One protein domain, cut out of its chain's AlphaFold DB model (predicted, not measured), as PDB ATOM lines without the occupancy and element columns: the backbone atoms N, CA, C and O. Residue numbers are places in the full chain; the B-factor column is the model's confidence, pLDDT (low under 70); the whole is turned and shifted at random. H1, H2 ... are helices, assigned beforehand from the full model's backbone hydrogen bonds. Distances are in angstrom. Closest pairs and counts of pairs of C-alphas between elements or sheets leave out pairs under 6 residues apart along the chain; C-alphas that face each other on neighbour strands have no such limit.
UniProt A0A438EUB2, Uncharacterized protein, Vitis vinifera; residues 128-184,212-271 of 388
ATOM      1  N   ARG A 128      -6.243 -14.095 -91.415       84.38
ATOM      2  CA  ARG A 128      -5.623 -14.859 -90.319       84.38
ATOM      3  C   ARG A 128      -5.177 -16.258 -90.718       84.38
ATOM      4  O   ARG A 128      -4.131 -16.684 -90.263       84.38
ATOM      5  N   GLN A 129      -5.946 -16.962 -91.551       81.12
ATOM      6  CA  GLN A 129      -5.613 -18.342 -91.907       81.12
ATOM      7  C   GLN A 129      -4.289 -18.418 -92.693       81.12
ATOM      8  O   GLN A 129      -3.380 -19.073 -92.188       81.12
ATOM      9  N   PRO A 130      -4.122 -17.711 -93.832       84.94
ATOM     10  CA  PRO A 130      -2.823 -17.629 -94.498       84.94
ATOM     11  C   PRO A 130      -1.722 -17.058 -93.604       84.94
ATOM     12  O   PRO A 130      -0.653 -17.646 -93.509       84.94
ATOM     13  N   LEU A 131      -2.003 -15.970 -92.875       86.50
ATOM     14  CA  LEU A 131      -0.989 -15.326 -92.043       86.50
ATOM     15  C   LEU A 131      -0.451 -16.277 -90.962       86.50
ATOM     16  O   LEU A 131       0.750 -16.470 -90.831       86.50
ATOM     17  N   VAL A 132      -1.336 -16.885 -90.175       88.69
ATOM     18  CA  VAL A 132      -0.939 -17.738 -89.047       88.69
ATOM     19  C   VAL A 132      -0.352 -19.055 -89.539       88.69
ATOM     20  O   VAL A 132       0.667 -19.500 -89.016       88.69
ATOM     21  N   HIS A 133      -0.971 -19.695 -90.529       86.56
ATOM     22  CA  HIS A 133      -0.535 -21.018 -90.964       86.56
ATOM     23  C   HIS A 133       0.549 -20.943 -92.038       86.56
ATOM     24  O   HIS A 133       1.651 -21.425 -91.799       86.56
ATOM     25  N   ASP A 134       0.274 -20.323 -93.182       87.12
ATOM     26  CA  ASP A 134       1.151 -20.378 -94.358       87.12
ATOM     27  C   ASP A 134       2.397 -19.489 -94.213       87.12
ATOM     28  O   ASP A 134       3.494 -19.868 -94.653       87.12
ATOM     29  N   ASP A 135       2.230 -18.322 -93.587       89.12
ATOM     30  CA  ASP A 135       3.275 -17.299 -93.492       89.12
ATOM     31  C   ASP A 135       4.081 -17.382 -92.185       89.12
ATOM     32  O   ASP A 135       5.242 -16.981 -92.168       89.12
ATOM     33  N   LEU A 136       3.512 -17.942 -91.109       92.00
ATOM     34  CA  LEU A 136       4.188 -18.077 -89.811       92.00
ATOM     35  C   LEU A 136       4.494 -19.537 -89.457       92.00
ATOM     36  O   LEU A 136       5.645 -19.967 -89.514       92.00
ATOM     37  N   ILE A 137       3.482 -20.320 -89.076       91.69
ATOM     38  CA  ILE A 137       3.695 -21.626 -88.434       91.69
ATOM     39  C   ILE A 137       4.316 -22.647 -89.399       91.69
ATOM     40  O   ILE A 137       5.268 -23.330 -89.022       91.69
ATOM     41  N   PHE A 138       3.841 -22.746 -90.645       91.44
ATOM     42  CA  PHE A 138       4.352 -23.703 -91.641       91.44
ATOM     43  C   PHE A 138       5.735 -23.345 -92.186       91.44
ATOM     44  O   PHE A 138       6.369 -24.174 -92.839       91.44
ATOM     45  N   ARG A 139       6.239 -22.144 -91.890       94.38
ATOM     46  CA  ARG A 139       7.601 -21.738 -92.244       94.38
ATOM     47  C   ARG A 139       8.647 -22.249 -91.263       94.38
ATOM     48  O   ARG A 139       9.829 -22.130 -91.572       94.38
ATOM     49  N   CYS A 140       8.250 -22.813 -90.125       93.81
ATOM     50  CA  CYS A 140       9.149 -23.335 -89.098       93.81
ATOM     51  C   CYS A 140       8.833 -24.801 -88.810       93.81
ATOM     52  O   CYS A 140       7.666 -25.155 -88.645       93.81
ATOM     53  N   SER A 141       9.854 -25.643 -88.700       95.19
ATOM     54  CA  SER A 141       9.743 -26.981 -88.109       95.19
ATOM     55  C   SER A 141       9.745 -26.927 -86.577       95.19
ATOM     56  O   SER A 141      10.149 -25.927 -85.978       95.19
ATOM     57  N   ASP A 142       9.293 -28.008 -85.937       93.94
ATOM     58  CA  ASP A 142       9.255 -28.104 -84.473       93.94
ATOM     59  C   ASP A 142      10.679 -28.051 -83.877       93.94
ATOM     60  O   ASP A 142      10.910 -27.312 -82.918       93.94
ATOM     61  N   ASP A 143      11.651 -28.727 -84.503       96.12
ATOM     62  CA  ASP A 143      13.064 -28.710 -84.093       96.12
ATOM     63  C   ASP A 143      13.678 -27.305 -84.198       96.12
ATOM     64  O   ASP A 143      14.286 -26.825 -83.238       96.12
ATOM     65  N   GLU A 144      13.453 -26.601 -85.318       96.69
ATOM     66  CA  GLU A 144      13.908 -25.211 -85.480       96.69
ATOM     67  C   GLU A 144      13.354 -24.312 -84.368       96.69
ATOM     68  O   GLU A 144      14.085 -23.493 -83.815       96.69
ATOM     69  N   LEU A 145      12.067 -24.441 -84.020       97.38
ATOM     70  CA  LEU A 145      11.457 -23.629 -82.963       97.38
ATOM     71  C   LEU A 145      12.096 -23.907 -81.599       97.38
ATOM     72  O   LEU A 145      12.407 -22.965 -80.868       97.38
ATOM     73  N   VAL A 146      12.337 -25.176 -81.263       97.06
ATOM     74  CA  VAL A 146      12.989 -25.568 -80.004       97.06
ATOM     75  C   VAL A 146      14.416 -25.022 -79.925       97.06
ATOM     76  O   VAL A 146      14.823 -24.498 -78.883       97.06
ATOM     77  N   GLU A 147      15.187 -25.115 -81.007       97.50
ATOM     78  CA  GLU A 147      16.548 -24.576 -81.070       97.50
ATOM     79  C   GLU A 147      16.563 -23.047 -80.973       97.50
ATOM     80  O   GLU A 147      17.306 -22.477 -80.168       97.50
ATOM     81  N   HIS A 148      15.698 -22.372 -81.729       97.94
ATOM     82  CA  HIS A 148      15.590 -20.916 -81.734       97.94
ATOM     83  C   HIS A 148      15.140 -20.355 -80.381       97.94
ATOM     84  O   HIS A 148      15.632 -19.307 -79.955       97.94
ATOM     85  N   LEU A 149      14.249 -21.043 -79.661       97.75
ATOM     86  CA  LEU A 149      13.845 -20.642 -78.313       97.75
ATOM     87  C   LEU A 149      15.011 -20.715 -77.319       97.75
ATOM     88  O   LEU A 149      15.156 -19.817 -76.491       97.75
ATOM     89  N   LYS A 150      15.872 -21.732 -77.411       96.75
ATOM     90  CA  LYS A 150      17.073 -21.817 -76.565       96.75
ATOM     91  C   LYS A 150      18.078 -20.720 -76.915       96.75
ATOM     92  O   LYS A 150      18.603 -20.061 -76.022       96.75
ATOM     93  N   ALA A 151      18.325 -20.509 -78.209       96.81
ATOM     94  CA  ALA A 151      19.272 -19.502 -78.681       96.81
ATOM     95  C   ALA A 151      18.836 -18.079 -78.292       96.81
ATOM     96  O   ALA A 151      19.607 -17.351 -77.674       96.81
ATOM     97  N   SER A 152      17.582 -17.717 -78.569       96.75
ATOM     98  CA  SER A 152      17.052 -16.374 -78.290       96.75
ATOM     99  C   SER A 152      17.058 -16.003 -76.808       96.75
ATOM    100  O   SER A 152      17.252 -14.837 -76.478       96.75
ATOM    101  N   GLU A 153      16.898 -16.965 -75.893       95.19
ATOM    102  CA  GLU A 153      17.025 -16.694 -74.455       95.19
ATOM    103  C   GLU A 153      18.441 -16.213 -74.093       95.19
ATOM    104  O   GLU A 153      18.613 -15.270 -73.315       95.19
ATOM    105  N   VAL A 154      19.464 -16.832 -74.690       94.81
ATOM    106  CA  VAL A 154      20.863 -16.428 -74.517       94.81
ATOM    107  C   VAL A 154      21.096 -15.047 -75.134       94.81
ATOM    108  O   VAL A 154      21.727 -14.202 -74.498       94.81
ATOM    109  N   SER A 155      20.553 -14.780 -76.324       94.50
ATOM    110  CA  SER A 155      20.697 -13.487 -77.008       94.50
ATOM    111  C   SER A 155      20.071 -12.338 -76.214       94.50
ATOM    112  O   SER A 155      20.714 -11.309 -76.033       94.50
ATOM    113  N   VAL A 156      18.864 -12.523 -75.665       92.81
ATOM    114  CA  VAL A 156      18.203 -11.517 -74.814       92.81
ATOM    115  C   VAL A 156      19.038 -11.212 -73.572       92.81
ATOM    116  O   VAL A 156      19.225 -10.048 -73.215       92.81
ATOM    117  N   ARG A 157      19.581 -12.247 -72.921       92.62
ATOM    118  CA  ARG A 157      20.458 -12.080 -71.754       92.62
ATOM    119  C   ARG A 157      21.723 -11.300 -72.113       92.62
ATOM    120  O   ARG A 157      22.066 -10.343 -71.424       92.62
ATOM    121  N   ASN A 158      22.369 -11.656 -73.222       91.50
ATOM    122  CA  ASN A 158      23.568 -10.979 -73.719       91.50
ATOM    123  C   ASN A 158      23.302  -9.516 -74.099       91.50
ATOM    124  O   ASN A 158      24.137  -8.656 -73.808       91.50
ATOM    125  N   ALA A 159      22.148  -9.219 -74.700       90.06
ATOM    126  CA  ALA A 159      21.750  -7.858 -75.038       90.06
ATOM    127  C   ALA A 159      21.563  -7.007 -73.772       90.06
ATOM    128  O   ALA A 159      22.153  -5.934 -73.667       90.06
ATOM    129  N   LYS A 160      20.831  -7.518 -72.772       87.75
ATOM    130  CA  LYS A 160      20.567  -6.810 -71.507       87.75
ATOM    131  C   LYS A 160      21.817  -6.615 -70.653       87.75
ATOM    132  O   LYS A 160      22.093  -5.510 -70.192       87.75
ATOM    133  N   GLU A 161      22.578  -7.680 -70.424       89.25
ATOM    134  CA  GLU A 161      23.699  -7.662 -69.478       89.25
ATOM    135  C   GLU A 161      24.995  -7.175 -70.133       89.25
ATOM    136  O   GLU A 161      25.725  -6.369 -69.558       89.25
ATOM    137  N   GLY A 162      25.278  -7.651 -71.346       79.69
ATOM    138  CA  GLY A 162      26.542  -7.413 -72.044       79.69
ATOM    139  C   GLY A 162      26.481  -6.339 -73.129       79.69
ATOM    140  O   GLY A 162      27.530  -5.878 -73.571       79.69
ATOM    141  N   GLY A 163      25.288  -5.937 -73.582       81.38
ATOM    142  CA  GLY A 163      25.141  -5.073 -74.759       81.38
ATOM    143  C   GLY A 163      25.561  -5.708 -76.068       81.38
ATOM    144  O   GLY A 163      25.808  -4.990 -77.034       81.38
ATOM    145  N   VAL A 164      25.707  -7.030 -76.089       84.31
ATOM    146  CA  VAL A 164      26.154  -7.754 -77.271       84.31
ATOM    147  C   VAL A 164      24.922  -8.146 -78.065       84.31
ATOM    148  O   VAL A 164      24.123  -8.964 -77.616       84.31
ATOM    149  N   VAL A 165      24.796  -7.564 -79.252       86.31
ATOM    150  CA  VAL A 165      23.720  -7.839 -80.200       86.31
ATOM    151  C   VAL A 165      24.354  -8.374 -81.476       86.31
ATOM    152  O   VAL A 165      25.229  -7.736 -82.058       86.31
ATOM    153  N   ASN A 166      23.940  -9.567 -81.904       86.31
ATOM    154  CA  ASN A 166      24.406 -10.168 -83.146       86.31
ATOM    155  C   ASN A 166      23.225 -10.318 -84.112       86.31
ATOM    156  O   ASN A 166      22.370 -11.180 -83.935       86.31
ATOM    157  N   GLY A 167      23.157  -9.470 -85.140       82.88
ATOM    158  CA  GLY A 167      22.111  -9.554 -86.168       82.88
ATOM    159  C   GLY A 167      22.222 -10.796 -87.060       82.88
ATOM    160  O   GLY A 167      21.267 -11.151 -87.749       82.88
ATOM    161  N   ASP A 168      23.368 -11.485 -87.042       90.56
ATOM    162  CA  ASP A 168      23.624 -12.631 -87.909       90.56
ATOM    163  C   ASP A 168      23.120 -13.971 -87.368       90.56
ATOM    164  O   ASP A 168      23.226 -14.981 -88.073       90.56
ATOM    165  N   GLU A 169      22.555 -13.985 -86.159       93.31
ATOM    166  CA  GLU A 169      22.008 -15.181 -85.522       93.31
ATOM    167  C   GLU A 169      20.887 -15.810 -86.360       93.31
ATOM    168  O   GLU A 169      19.969 -15.134 -86.829       93.31
ATOM    169  N   ALA A 170      20.944 -17.136 -86.528       95.44
ATOM    170  CA  ALA A 170      20.011 -17.874 -87.381       95.44
ATOM    171  C   ALA A 170      18.545 -17.656 -86.976       95.44
ATOM    172  O   ALA A 170      17.699 -17.421 -87.841       95.44
ATOM    173  N   TRP A 171      18.259 -17.648 -85.670       96.19
ATOM    174  CA  TRP A 171      16.906 -17.432 -85.162       96.19
ATOM    175  C   TRP A 171      16.396 -16.015 -85.461       96.19
ATOM    176  O   TRP A 171      15.244 -15.861 -85.854       96.19
ATOM    177  N   ARG A 172      17.253 -14.988 -85.368       94.94
ATOM    178  CA  ARG A 172      16.890 -13.596 -85.689       94.94
ATOM    179  C   ARG A 172      16.641 -13.422 -87.174       94.94
ATOM    180  O   ARG A 172      15.644 -12.824 -87.566       94.94
ATOM    181  N   LYS A 173      17.503 -13.997 -88.022       94.75
ATOM    182  CA  LYS A 173      17.289 -14.035 -89.479       94.75
ATOM    183  C   LYS A 173      15.975 -14.726 -89.825       94.75
ATOM    184  O   LYS A 173      15.241 -14.242 -90.682       94.75
ATOM    185  N   LYS A 174      15.661 -15.827 -89.134       95.38
ATOM    186  CA  LYS A 174      14.389 -16.529 -89.292       95.38
ATOM    187  C   LYS A 174      13.218 -15.627 -88.916       95.38
ATOM    188  O   LYS A 174      12.362 -15.411 -89.763       95.38
ATOM    189  N   VAL A 175      13.198 -15.065 -87.709       93.25
ATOM    190  CA  VAL A 175      12.117 -14.182 -87.235       93.25
ATOM    191  C   VAL A 175      11.920 -12.996 -88.176       93.25
ATOM    192  O   VAL A 175      10.810 -12.797 -88.657       93.25
ATOM    193  N   ASN A 176      12.995 -12.299 -88.544       91.94
ATOM    194  CA  ASN A 176      12.940 -11.156 -89.458       91.94
ATOM    195  C   ASN A 176      12.497 -11.535 -90.884       91.94
ATOM    196  O   ASN A 176      11.992 -10.688 -91.615       91.94
ATOM    197  N   SER A 177      12.653 -12.800 -91.296       92.62
ATOM    198  CA  SER A 177      12.093 -13.291 -92.563       92.62
ATOM    199  C   SER A 177      10.589 -13.579 -92.499       92.62
ATOM    200  O   SER A 177       9.934 -13.578 -93.539       92.62
ATOM    201  N   LEU A 178      10.050 -13.836 -91.300       90.50
ATOM    202  CA  LEU A 178       8.620 -14.055 -91.061       90.50
ATOM    203  C   LEU A 178       7.893 -12.725 -90.853       90.50
ATOM    204  O   LEU A 178       6.865 -12.464 -91.474       90.50
ATOM    205  N   VAL A 179       8.444 -11.888 -89.975       88.56
ATOM    206  CA  VAL A 179       7.930 -10.566 -89.625       88.56
ATOM    207  C   VAL A 179       9.112  -9.597 -89.643       88.56
ATOM    208  O   VAL A 179       9.861  -9.528 -88.669       88.56
ATOM    209  N   PRO A 180       9.321  -8.875 -90.757       84.94
ATOM    210  CA  PRO A 180      10.345  -7.842 -90.837       84.94
ATOM    211  C   PRO A 180      10.097  -6.722 -89.816       84.94
ATOM    212  O   PRO A 180       8.954  -6.543 -89.384       84.94
ATOM    213  N   PRO A 181      11.114  -5.901 -89.492       78.56
ATOM    214  CA  PRO A 181      10.960  -4.806 -88.538       78.56
ATOM    215  C   PRO A 181       9.810  -3.857 -88.881       78.56
ATOM    216  O   PRO A 181       9.078  -3.463 -87.984       78.56
ATOM    217  N   ASP A 182       9.598  -3.528 -90.156       77.25
ATOM    218  CA  ASP A 182       8.516  -2.629 -90.594       77.25
ATOM    219  C   ASP A 182       7.129  -3.307 -90.639       77.25
ATOM    220  O   ASP A 182       6.145  -2.719 -91.092       77.25
ATOM    221  N   GLY A 183       7.039  -4.557 -90.182       80.69
ATOM    222  CA  GLY A 183       5.834  -5.370 -90.193       80.69
ATOM    223  C   GLY A 183       5.576  -6.069 -91.528       80.69
ATOM    224  O   GLY A 183       6.422  -6.140 -92.423       80.69
ATOM    225  N   VAL A 184       4.371  -6.629 -91.655       81.00
ATOM    226  CA  VAL A 184       3.922  -7.357 -92.848       81.00
ATOM    227  C   VAL A 184       2.679  -6.679 -93.409       81.00
ATOM    228  O   VAL A 184       1.711  -6.427 -92.694       81.00
ATOM    229  N   GLY A 212      -9.925 -31.535 -79.472       82.19
ATOM    230  CA  GLY A 212      -9.361 -31.372 -80.810       82.19
ATOM    231  C   GLY A 212      -7.830 -31.362 -80.826       82.19
ATOM    232  O   GLY A 212      -7.176 -31.029 -79.836       82.19
ATOM    233  N   LEU A 213      -7.257 -31.642 -81.997       86.12
ATOM    234  CA  LEU A 213      -5.811 -31.716 -82.241       86.12
ATOM    235  C   LEU A 213      -5.183 -30.337 -82.511       86.12
ATOM    236  O   LEU A 213      -4.568 -30.104 -83.552       86.12
ATOM    237  N   TRP A 214      -5.384 -29.402 -81.580       88.12
ATOM    238  CA  TRP A 214      -4.963 -28.005 -81.733       88.12
ATOM    239  C   TRP A 214      -3.680 -27.658 -80.973       88.12
ATOM    240  O   TRP A 214      -3.081 -26.617 -81.243       88.12
ATOM    241  N   LEU A 215      -3.240 -28.494 -80.030       91.19
ATOM    242  CA  LEU A 215      -2.166 -28.145 -79.094       91.19
ATOM    243  C   LEU A 215      -0.797 -28.038 -79.777       91.19
ATOM    244  O   LEU A 215      -0.047 -27.130 -79.429       91.19
ATOM    245  N   ASN A 216      -0.493 -28.858 -80.792       92.88
ATOM    246  CA  ASN A 216       0.725 -28.671 -81.595       92.88
ATOM    247  C   ASN A 216       0.717 -27.290 -82.266       92.88
ATOM    248  O   ASN A 216       1.644 -26.507 -82.069       92.88
ATOM    249  N   SER A 217      -0.360 -26.937 -82.975       91.44
ATOM    250  CA  SER A 217      -0.463 -25.634 -83.648       91.44
ATOM    251  C   SER A 217      -0.413 -24.458 -82.666       91.44
ATOM    252  O   SER A 217       0.292 -23.486 -82.922       91.44
ATOM    253  N   ILE A 218      -1.098 -24.555 -81.521       94.31
ATOM    254  CA  ILE A 218      -1.060 -23.525 -80.471       94.31
ATOM    255  C   ILE A 218       0.354 -23.395 -79.894       94.31
ATOM    256  O   ILE A 218       0.830 -22.280 -79.694       94.31
ATOM    257  N   SER A 219       1.055 -24.510 -79.675       96.69
ATOM    258  CA  SER A 219       2.420 -24.495 -79.146       96.69
ATOM    259  C   SER A 219       3.432 -23.883 -80.109       96.69
ATOM    260  O   SER A 219       4.263 -23.075 -79.698       96.69
ATOM    261  N   ARG A 220       3.290 -24.154 -81.412       96.81
ATOM    262  CA  ARG A 220       4.090 -23.511 -82.461       96.81
ATOM    263  C   ARG A 220       3.804 -22.015 -82.544       96.81
ATOM    264  O   ARG A 220       4.742 -21.230 -82.642       96.81
ATOM    265  N   MET A 221       2.534 -21.612 -82.445       96.06
ATOM    266  CA  MET A 221       2.166 -20.194 -82.400       96.06
ATOM    267  C   MET A 221       2.772 -19.495 -81.179       96.06
ATOM    268  O   MET A 221       3.327 -18.409 -81.313       96.06
ATOM    269  N   GLY A 222       2.712 -20.133 -80.007       97.25
ATOM    270  CA  GLY A 222       3.359 -19.643 -78.793       97.25
ATOM    271  C   GLY A 222       4.865 -19.464 -78.987       97.25
ATOM    272  O   GLY A 222       5.390 -18.398 -78.687       97.25
ATOM    273  N   ALA A 223       5.550 -20.461 -79.550       97.94
ATOM    274  CA  ALA A 223       6.984 -20.387 -79.813       97.94
ATOM    275  C   ALA A 223       7.349 -19.238 -80.769       97.94
ATOM    276  O   ALA A 223       8.248 -18.455 -80.469       97.94
ATOM    277  N   VAL A 224       6.633 -19.095 -81.891       97.44
ATOM    278  CA  VAL A 224       6.841 -17.983 -82.836       97.44
ATOM    279  C   VAL A 224       6.593 -16.638 -82.153       97.44
ATOM    280  O   VAL A 224       7.406 -15.728 -82.293       97.44
ATOM    281  N   TYR A 225       5.517 -16.518 -81.373       96.81
ATOM    282  CA  TYR A 225       5.218 -15.301 -80.624       96.81
ATOM    283  C   TYR A 225       6.328 -14.958 -79.622       96.81
ATOM    284  O   TYR A 225       6.812 -13.832 -79.625       96.81
ATOM    285  N   SER A 226       6.819 -15.927 -78.846       97.62
ATOM    286  CA  SER A 226       7.955 -15.741 -77.934       97.62
ATOM    287  C   SER A 226       9.204 -15.227 -78.646       97.62
ATOM    288  O   SER A 226       9.885 -14.344 -78.130       97.62
ATOM    289  N   LEU A 227       9.508 -15.753 -79.834       97.50
ATOM    290  CA  LEU A 227      10.644 -15.289 -80.629       97.50
ATOM    291  C   LEU A 227      10.455 -13.843 -81.113       97.50
ATOM    292  O   LEU A 227      11.411 -13.072 -81.071       97.50
ATOM    293  N   LEU A 228       9.235 -13.459 -81.506       95.38
ATOM    294  CA  LEU A 228       8.903 -12.079 -81.884       95.38
ATOM    295  C   LEU A 228       9.061 -11.112 -80.705       95.38
ATOM    296  O   LEU A 228       9.687 -10.068 -80.856       95.38
ATOM    297  N   VAL A 229       8.556 -11.476 -79.520       95.69
ATOM    298  CA  VAL A 229       8.707 -10.650 -78.309       95.69
ATOM    299  C   VAL A 229      10.182 -10.452 -77.957       95.69
ATOM    300  O   VAL A 229      10.596  -9.343 -77.627       95.69
ATOM    301  N   ARG A 230      10.991 -11.511 -78.054       96.06
ATOM    302  CA  ARG A 230      12.432 -11.450 -77.769       96.06
ATOM    303  C   ARG A 230      13.193 -10.608 -78.791       96.06
ATOM    304  O   ARG A 230      14.108  -9.889 -78.402       96.06
ATOM    305  N   GLU A 231      12.822 -10.677 -80.069       94.69
ATOM    306  CA  GLU A 231      13.409  -9.821 -81.105       94.69
ATOM    307  C   GLU A 231      13.082  -8.344 -80.862       94.69
ATOM    308  O   GLU A 231      13.992  -7.514 -80.889       94.69
ATOM    309  N   GLU A 232      11.825  -8.017 -80.547       92.31
ATOM    310  CA  GLU A 232      11.422  -6.638 -80.241       92.31
ATOM    311  C   GLU A 232      12.127  -6.120 -78.975       92.31
ATOM    312  O   GLU A 232      12.585  -4.980 -78.932       92.31
ATOM    313  N   GLU A 233      12.307  -6.970 -77.960       92.06
ATOM    314  CA  GLU A 233      13.056  -6.619 -76.752       92.06
ATOM    315  C   GLU A 233      14.532  -6.297 -77.047       92.06
ATOM    316  O   GLU A 233      15.050  -5.288 -76.559       92.06
ATOM    317  N   ILE A 234      15.205  -7.111 -77.867       92.12
ATOM    318  CA  ILE A 234      16.587  -6.845 -78.299       92.12
ATOM    319  C   ILE A 234      16.652  -5.553 -79.118       92.12
ATOM    320  O   ILE A 234      17.550  -4.741 -78.899       92.12
ATOM    321  N   PHE A 235      15.696  -5.340 -80.024       88.62
ATOM    322  CA  PHE A 235      15.622  -4.138 -80.854       88.62
ATOM    323  C   PHE A 235      15.476  -2.860 -80.014       88.62
ATOM    324  O   PHE A 235      16.182  -1.873 -80.240       88.62
ATOM    325  N   ILE A 236      14.599  -2.874 -79.005       87.56
ATOM    326  CA  ILE A 236      14.417  -1.752 -78.075       87.56
ATOM    327  C   ILE A 236      15.692  -1.506 -77.256       87.56
ATOM    328  O   ILE A 236      16.099  -0.355 -77.084       87.56
ATOM    329  N   GLU A 237      16.338  -2.562 -76.757       87.56
ATOM    330  CA  GLU A 237      17.573  -2.453 -75.968       87.56
ATOM    331  C   GLU A 237      18.740  -1.882 -76.792       87.56
ATOM    332  O   GLU A 237      19.458  -0.993 -76.329       87.56
ATOM    333  N   GLU A 238      18.902  -2.331 -78.039       86.81
ATOM    334  CA  GLU A 238      19.902  -1.805 -78.974       86.81
ATOM    335  C   GLU A 238      19.685  -0.308 -79.235       86.81
ATOM    336  O   GLU A 238      20.617   0.496 -79.127       86.81
ATOM    337  N   ARG A 239      18.433   0.085 -79.494       85.06
ATOM    338  CA  ARG A 239      18.056   1.476 -79.772       85.06
ATOM    339  C   ARG A 239      18.322   2.410 -78.591       85.06
ATOM    340  O   ARG A 239      18.883   3.495 -78.773       85.06
ATOM    341  N   LYS A 240      17.976   1.977 -77.374       84.00
ATOM    342  CA  LYS A 240      18.245   2.732 -76.140       84.00
ATOM    343  C   LYS A 240      19.738   2.993 -75.959       84.00
ATOM    344  O   LYS A 240      20.135   4.096 -75.587       84.00
ATOM    345  N   ARG A 241      20.587   2.013 -76.281       81.94
ATOM    346  CA  ARG A 241      22.050   2.136 -76.149       81.94
ATOM    347  C   ARG A 241      22.678   3.105 -77.143       81.94
ATOM    348  O   ARG A 241      23.638   3.782 -76.783       81.94
ATOM    349  N   ILE A 242      22.141   3.214 -78.358       82.81
ATOM    350  CA  ILE A 242      22.612   4.184 -79.365       82.81
ATOM    351  C   ILE A 242      22.030   5.598 -79.170       82.81
ATOM    352  O   ILE A 242      22.246   6.472 -80.006       82.81
ATOM    353  N   GLY A 243      21.315   5.845 -78.064       74.25
ATOM    354  CA  GLY A 243      20.743   7.152 -77.720       74.25
ATOM    355  C   GLY A 243      19.399   7.459 -78.393       74.25
ATOM    356  O   GLY A 243      18.932   8.596 -78.327       74.25
ATOM    357  N   GLY A 244      18.769   6.469 -79.032       73.06
ATOM    358  CA  GLY A 244      17.423   6.580 -79.588       73.06
ATOM    359  C   GLY A 244      16.366   6.291 -78.526       73.06
ATOM    360  O   GLY A 244      15.788   5.211 -78.518       73.06
ATOM    361  N   ASP A 245      16.125   7.242 -77.624       63.12
ATOM    362  CA  ASP A 245      15.159   7.090 -76.516       63.12
ATOM    363  C   ASP A 245      13.728   7.530 -76.896       63.12
ATOM    364  O   ASP A 245      12.828   7.596 -76.062       63.12
ATOM    365  N   GLN A 246      13.510   7.873 -78.170       66.12
ATOM    366  CA  GLN A 246      12.199   8.268 -78.679       66.12
ATOM    367  C   GLN A 246      11.437   7.049 -79.205       66.12
ATOM    368  O   GLN A 246      11.972   6.252 -79.981       66.12
ATOM    369  N   VAL A 247      10.172   6.944 -78.790       68.12
ATOM    370  CA  VAL A 247       9.189   6.027 -79.378       68.12
ATOM    371  C   VAL A 247       9.125   6.295 -80.878       68.12
ATOM    372  O   VAL A 247       8.956   7.444 -81.296       68.12
ATOM    373  N   VAL A 248       9.285   5.250 -81.688       71.00
ATOM    374  CA  VAL A 248       9.229   5.389 -83.145       71.00
ATOM    375  C   VAL A 248       7.766   5.486 -83.561       71.00
ATOM    376  O   VAL A 248       6.976   4.565 -83.349       71.00
ATOM    377  N   GLU A 249       7.403   6.616 -84.163       71.06
ATOM    378  CA  GLU A 249       6.055   6.836 -84.679       71.06
ATOM    379  C   GLU A 249       5.685   5.734 -85.689       71.06
ATOM    380  O   GLU A 249       6.414   5.479 -86.646       71.06
ATOM    381  N   GLY A 250       4.551   5.064 -85.458       72.06
ATOM    382  CA  GLY A 250       4.029   4.015 -86.341       72.06
ATOM    383  C   GLY A 250       4.446   2.572 -86.021       72.06
ATOM    384  O   GLY A 250       4.011   1.681 -86.744       72.06
ATOM    385  N   ARG A 251       5.228   2.314 -84.959       77.50
ATOM    386  CA  ARG A 251       5.619   0.947 -84.533       77.50
ATOM    387  C   ARG A 251       4.712   0.292 -83.482       77.50
ATOM    388  O   ARG A 251       5.006  -0.816 -83.050       77.50
ATOM    389  N   ASP A 252       3.630   0.960 -83.080       83.38
ATOM    390  CA  ASP A 252       2.696   0.489 -82.046       83.38
ATOM    391  C   ASP A 252       3.411   0.062 -80.732       83.38
ATOM    392  O   ASP A 252       2.996  -0.885 -80.069       83.38
ATOM    393  N   GLU A 253       4.499   0.745 -80.336       83.00
ATOM    394  CA  GLU A 253       5.298   0.419 -79.131       83.00
ATOM    395  C   GLU A 253       4.523   0.600 -77.815       83.00
ATOM    396  O   GLU A 253       4.954   0.139 -76.759       83.00
ATOM    397  N   GLU A 254       3.364   1.258 -77.862       85.19
ATOM    398  CA  GLU A 254       2.408   1.310 -76.761       85.19
ATOM    399  C   GLU A 254       1.686  -0.026 -76.505       85.19
ATOM    400  O   GLU A 254       1.009  -0.161 -75.483       85.19
ATOM    401  N   LEU A 255       1.781  -0.994 -77.427       89.69
ATOM    402  CA  LEU A 255       1.209  -2.329 -77.291       89.69
ATOM    403  C   LEU A 255       2.135  -3.223 -76.461       89.69
ATOM    404  O   LEU A 255       3.185  -3.671 -76.916       89.69
ATOM    405  N   GLU A 256       1.706  -3.549 -75.247       92.06
ATOM    406  CA  GLU A 256       2.419  -4.481 -74.381       92.06
ATOM    407  C   GLU A 256       2.318  -5.920 -74.916       92.06
ATOM    408  O   GLU A 256       1.230  -6.501 -75.015       92.06
ATOM    409  N   LEU A 257       3.470  -6.516 -75.237       93.94
ATOM    410  CA  LEU A 257       3.574  -7.898 -75.696       93.94
ATOM    411  C   LEU A 257       3.690  -8.862 -74.507       93.94
ATOM    412  O   LEU A 257       4.782  -9.175 -74.032       93.94
ATOM    413  N   VAL A 258       2.545  -9.337 -74.021       95.81
ATOM    414  CA  VAL A 258       2.474 -10.251 -72.873       95.81
ATOM    415  C   VAL A 258       2.561 -11.707 -73.324       95.81
ATOM    416  O   VAL A 258       1.689 -12.194 -74.040       95.81
ATOM    417  N   ILE A 259       3.581 -12.428 -72.849       97.38
ATOM    418  CA  ILE A 259       3.718 -13.874 -73.064       97.38
ATOM    419  C   ILE A 259       2.665 -14.634 -72.237       97.38
ATOM    420  O   ILE A 259       2.669 -14.520 -71.008       97.38
ATOM    421  N   PRO A 260       1.787 -15.441 -72.867       97.19
ATOM    422  CA  PRO A 260       0.839 -16.282 -72.145       97.19
ATOM    423  C   PRO A 260       1.541 -17.267 -71.194       97.19
ATOM    424  O   PRO A 260       2.534 -17.876 -71.585       97.19
ATOM    425  N   PRO A 261       1.001 -17.531 -69.990       96.81
ATOM    426  CA  PRO A 261       1.606 -18.425 -68.998       96.81
ATOM    427  C   PRO A 261       1.432 -19.921 -69.319       96.81
ATOM    428  O   PRO A 261       1.679 -20.777 -68.474       96.81
ATOM    429  N   VAL A 262       0.987 -20.267 -70.526       97.50
ATOM    430  CA  VAL A 262       0.753 -21.652 -70.960       97.50
ATOM    431  C   VAL A 262       1.995 -22.217 -71.643       97.50
ATOM    432  O   VAL A 262       2.830 -21.457 -72.128       97.50
ATOM    433  N   LEU A 263       2.118 -23.548 -71.716       97.38
ATOM    434  CA  LEU A 263       3.229 -24.212 -72.423       97.38
ATOM    435  C   LEU A 263       4.611 -23.727 -71.932       97.38
ATOM    436  O   LEU A 263       5.507 -23.435 -72.727       97.38
ATOM    437  N   GLU A 264       4.744 -23.586 -70.607       95.88
ATOM    438  CA  GLU A 264       5.917 -23.017 -69.925       95.88
ATOM    439  C   GLU A 264       6.288 -21.622 -70.463       95.88
ATOM    440  O   GLU A 264       7.411 -21.383 -70.901       95.88
ATOM    441  N   ASN A 265       5.334 -20.689 -70.439       96.88
ATOM    442  CA  ASN A 265       5.482 -19.342 -71.007       96.88
ATOM    443  C   ASN A 265       5.832 -19.370 -72.502       96.88
ATOM    444  O   ASN A 265       6.766 -18.706 -72.952       96.88
ATOM    445  N   CYS A 266       5.115 -20.198 -73.262       97.94
ATOM    446  CA  CYS A 266       5.293 -20.350 -74.700       97.94
ATOM    447  C   CYS A 266       6.730 -20.736 -75.111       97.94
ATOM    448  O   CYS A 266       7.207 -20.329 -76.173       97.94
ATOM    449  N   THR A 267       7.423 -21.517 -74.274       96.38
ATOM    450  CA  THR A 267       8.772 -22.045 -74.558       96.38
ATOM    451  C   THR A 267       8.778 -23.530 -74.922       96.38
ATOM    452  O   THR A 267       9.826 -24.086 -75.257       96.38
ATOM    453  N   ARG A 268       7.614 -24.186 -74.896       97.00
ATOM    454  CA  ARG A 268       7.460 -25.592 -75.277       97.00
ATOM    455  C   ARG A 268       6.656 -25.742 -76.555       97.00
ATOM    456  O   ARG A 268       5.589 -25.151 -76.699       97.00
ATOM    457  N   VAL A 269       7.170 -26.594 -77.437       96.56
ATOM    458  CA  VAL A 269       6.486 -27.097 -78.629       96.56
ATOM    459  C   VAL A 269       6.086 -28.544 -78.349       96.56
ATOM    460  O   VAL A 269       6.925 -29.329 -77.910       96.56
ATOM    461  N   LEU A 270       4.807 -28.871 -78.535       94.88
ATOM    462  CA  LEU A 270       4.267 -30.223 -78.370       94.88
ATOM    463  C   LEU A 270       4.229 -30.914 -79.730       94.88
ATOM    464  O   LEU A 270       3.645 -30.350 -80.655       94.88
ATOM    465  N   GLY A 271       4.775 -32.124 -79.852       90.56
ATOM    466  CA  GLY A 271       4.787 -32.857 -81.116       90.56
ATOM    467  C   GLY A 271       3.386 -33.220 -81.621       90.56
ATOM    468  O   GLY A 271       2.452 -33.458 -80.849       90.56
TER     469      GLY A 271
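What this domain is: This is residues 128 to 184 and 212 to 271 of the 388 residues of an uncharacterized protein of Vitis vinifera (UniProt A0A438EUB2). Long helix H4 makes the core, with H2 beside it, H1 and H3 crossing it, and H5 packed on it. The printed part has 117 residues with five named helices, H1 to H5 in order, all helix in class. It is compact, radius of gyration of the C-alphas 14.5 A, spanning 49 by 29 by 26 A.

How they stand to each other: H1, residues 128 to 139, touches H4, residues 215 to 241, closest C-alphas Ile 137 and Arg 220, 6.3 A. H2, residues 142 to 162, touches H4, the same way at a shallow tilt of 23 degrees, closest C-alphas Val 156 and Ile 234, 6.0 A. H1 has 4 of 8, and H2 16 of 17, O i to N i+4 pairs within hydrogen-bond range.

Where its parts are: H3, residues 170 to 178, and H5, residues 263 to 266, touch H4. H4 runs 38.9 A from C-alpha 215 (-2.166, -28.145, -79.094) to C-alpha 241 (22.050, 2.136, -76.149).

The domain as a whole: Across the cut, residues 185 to 211, C-alphas 184 and 212 are 30.0 A apart. Residues 245 to 247 have pLDDT under 70.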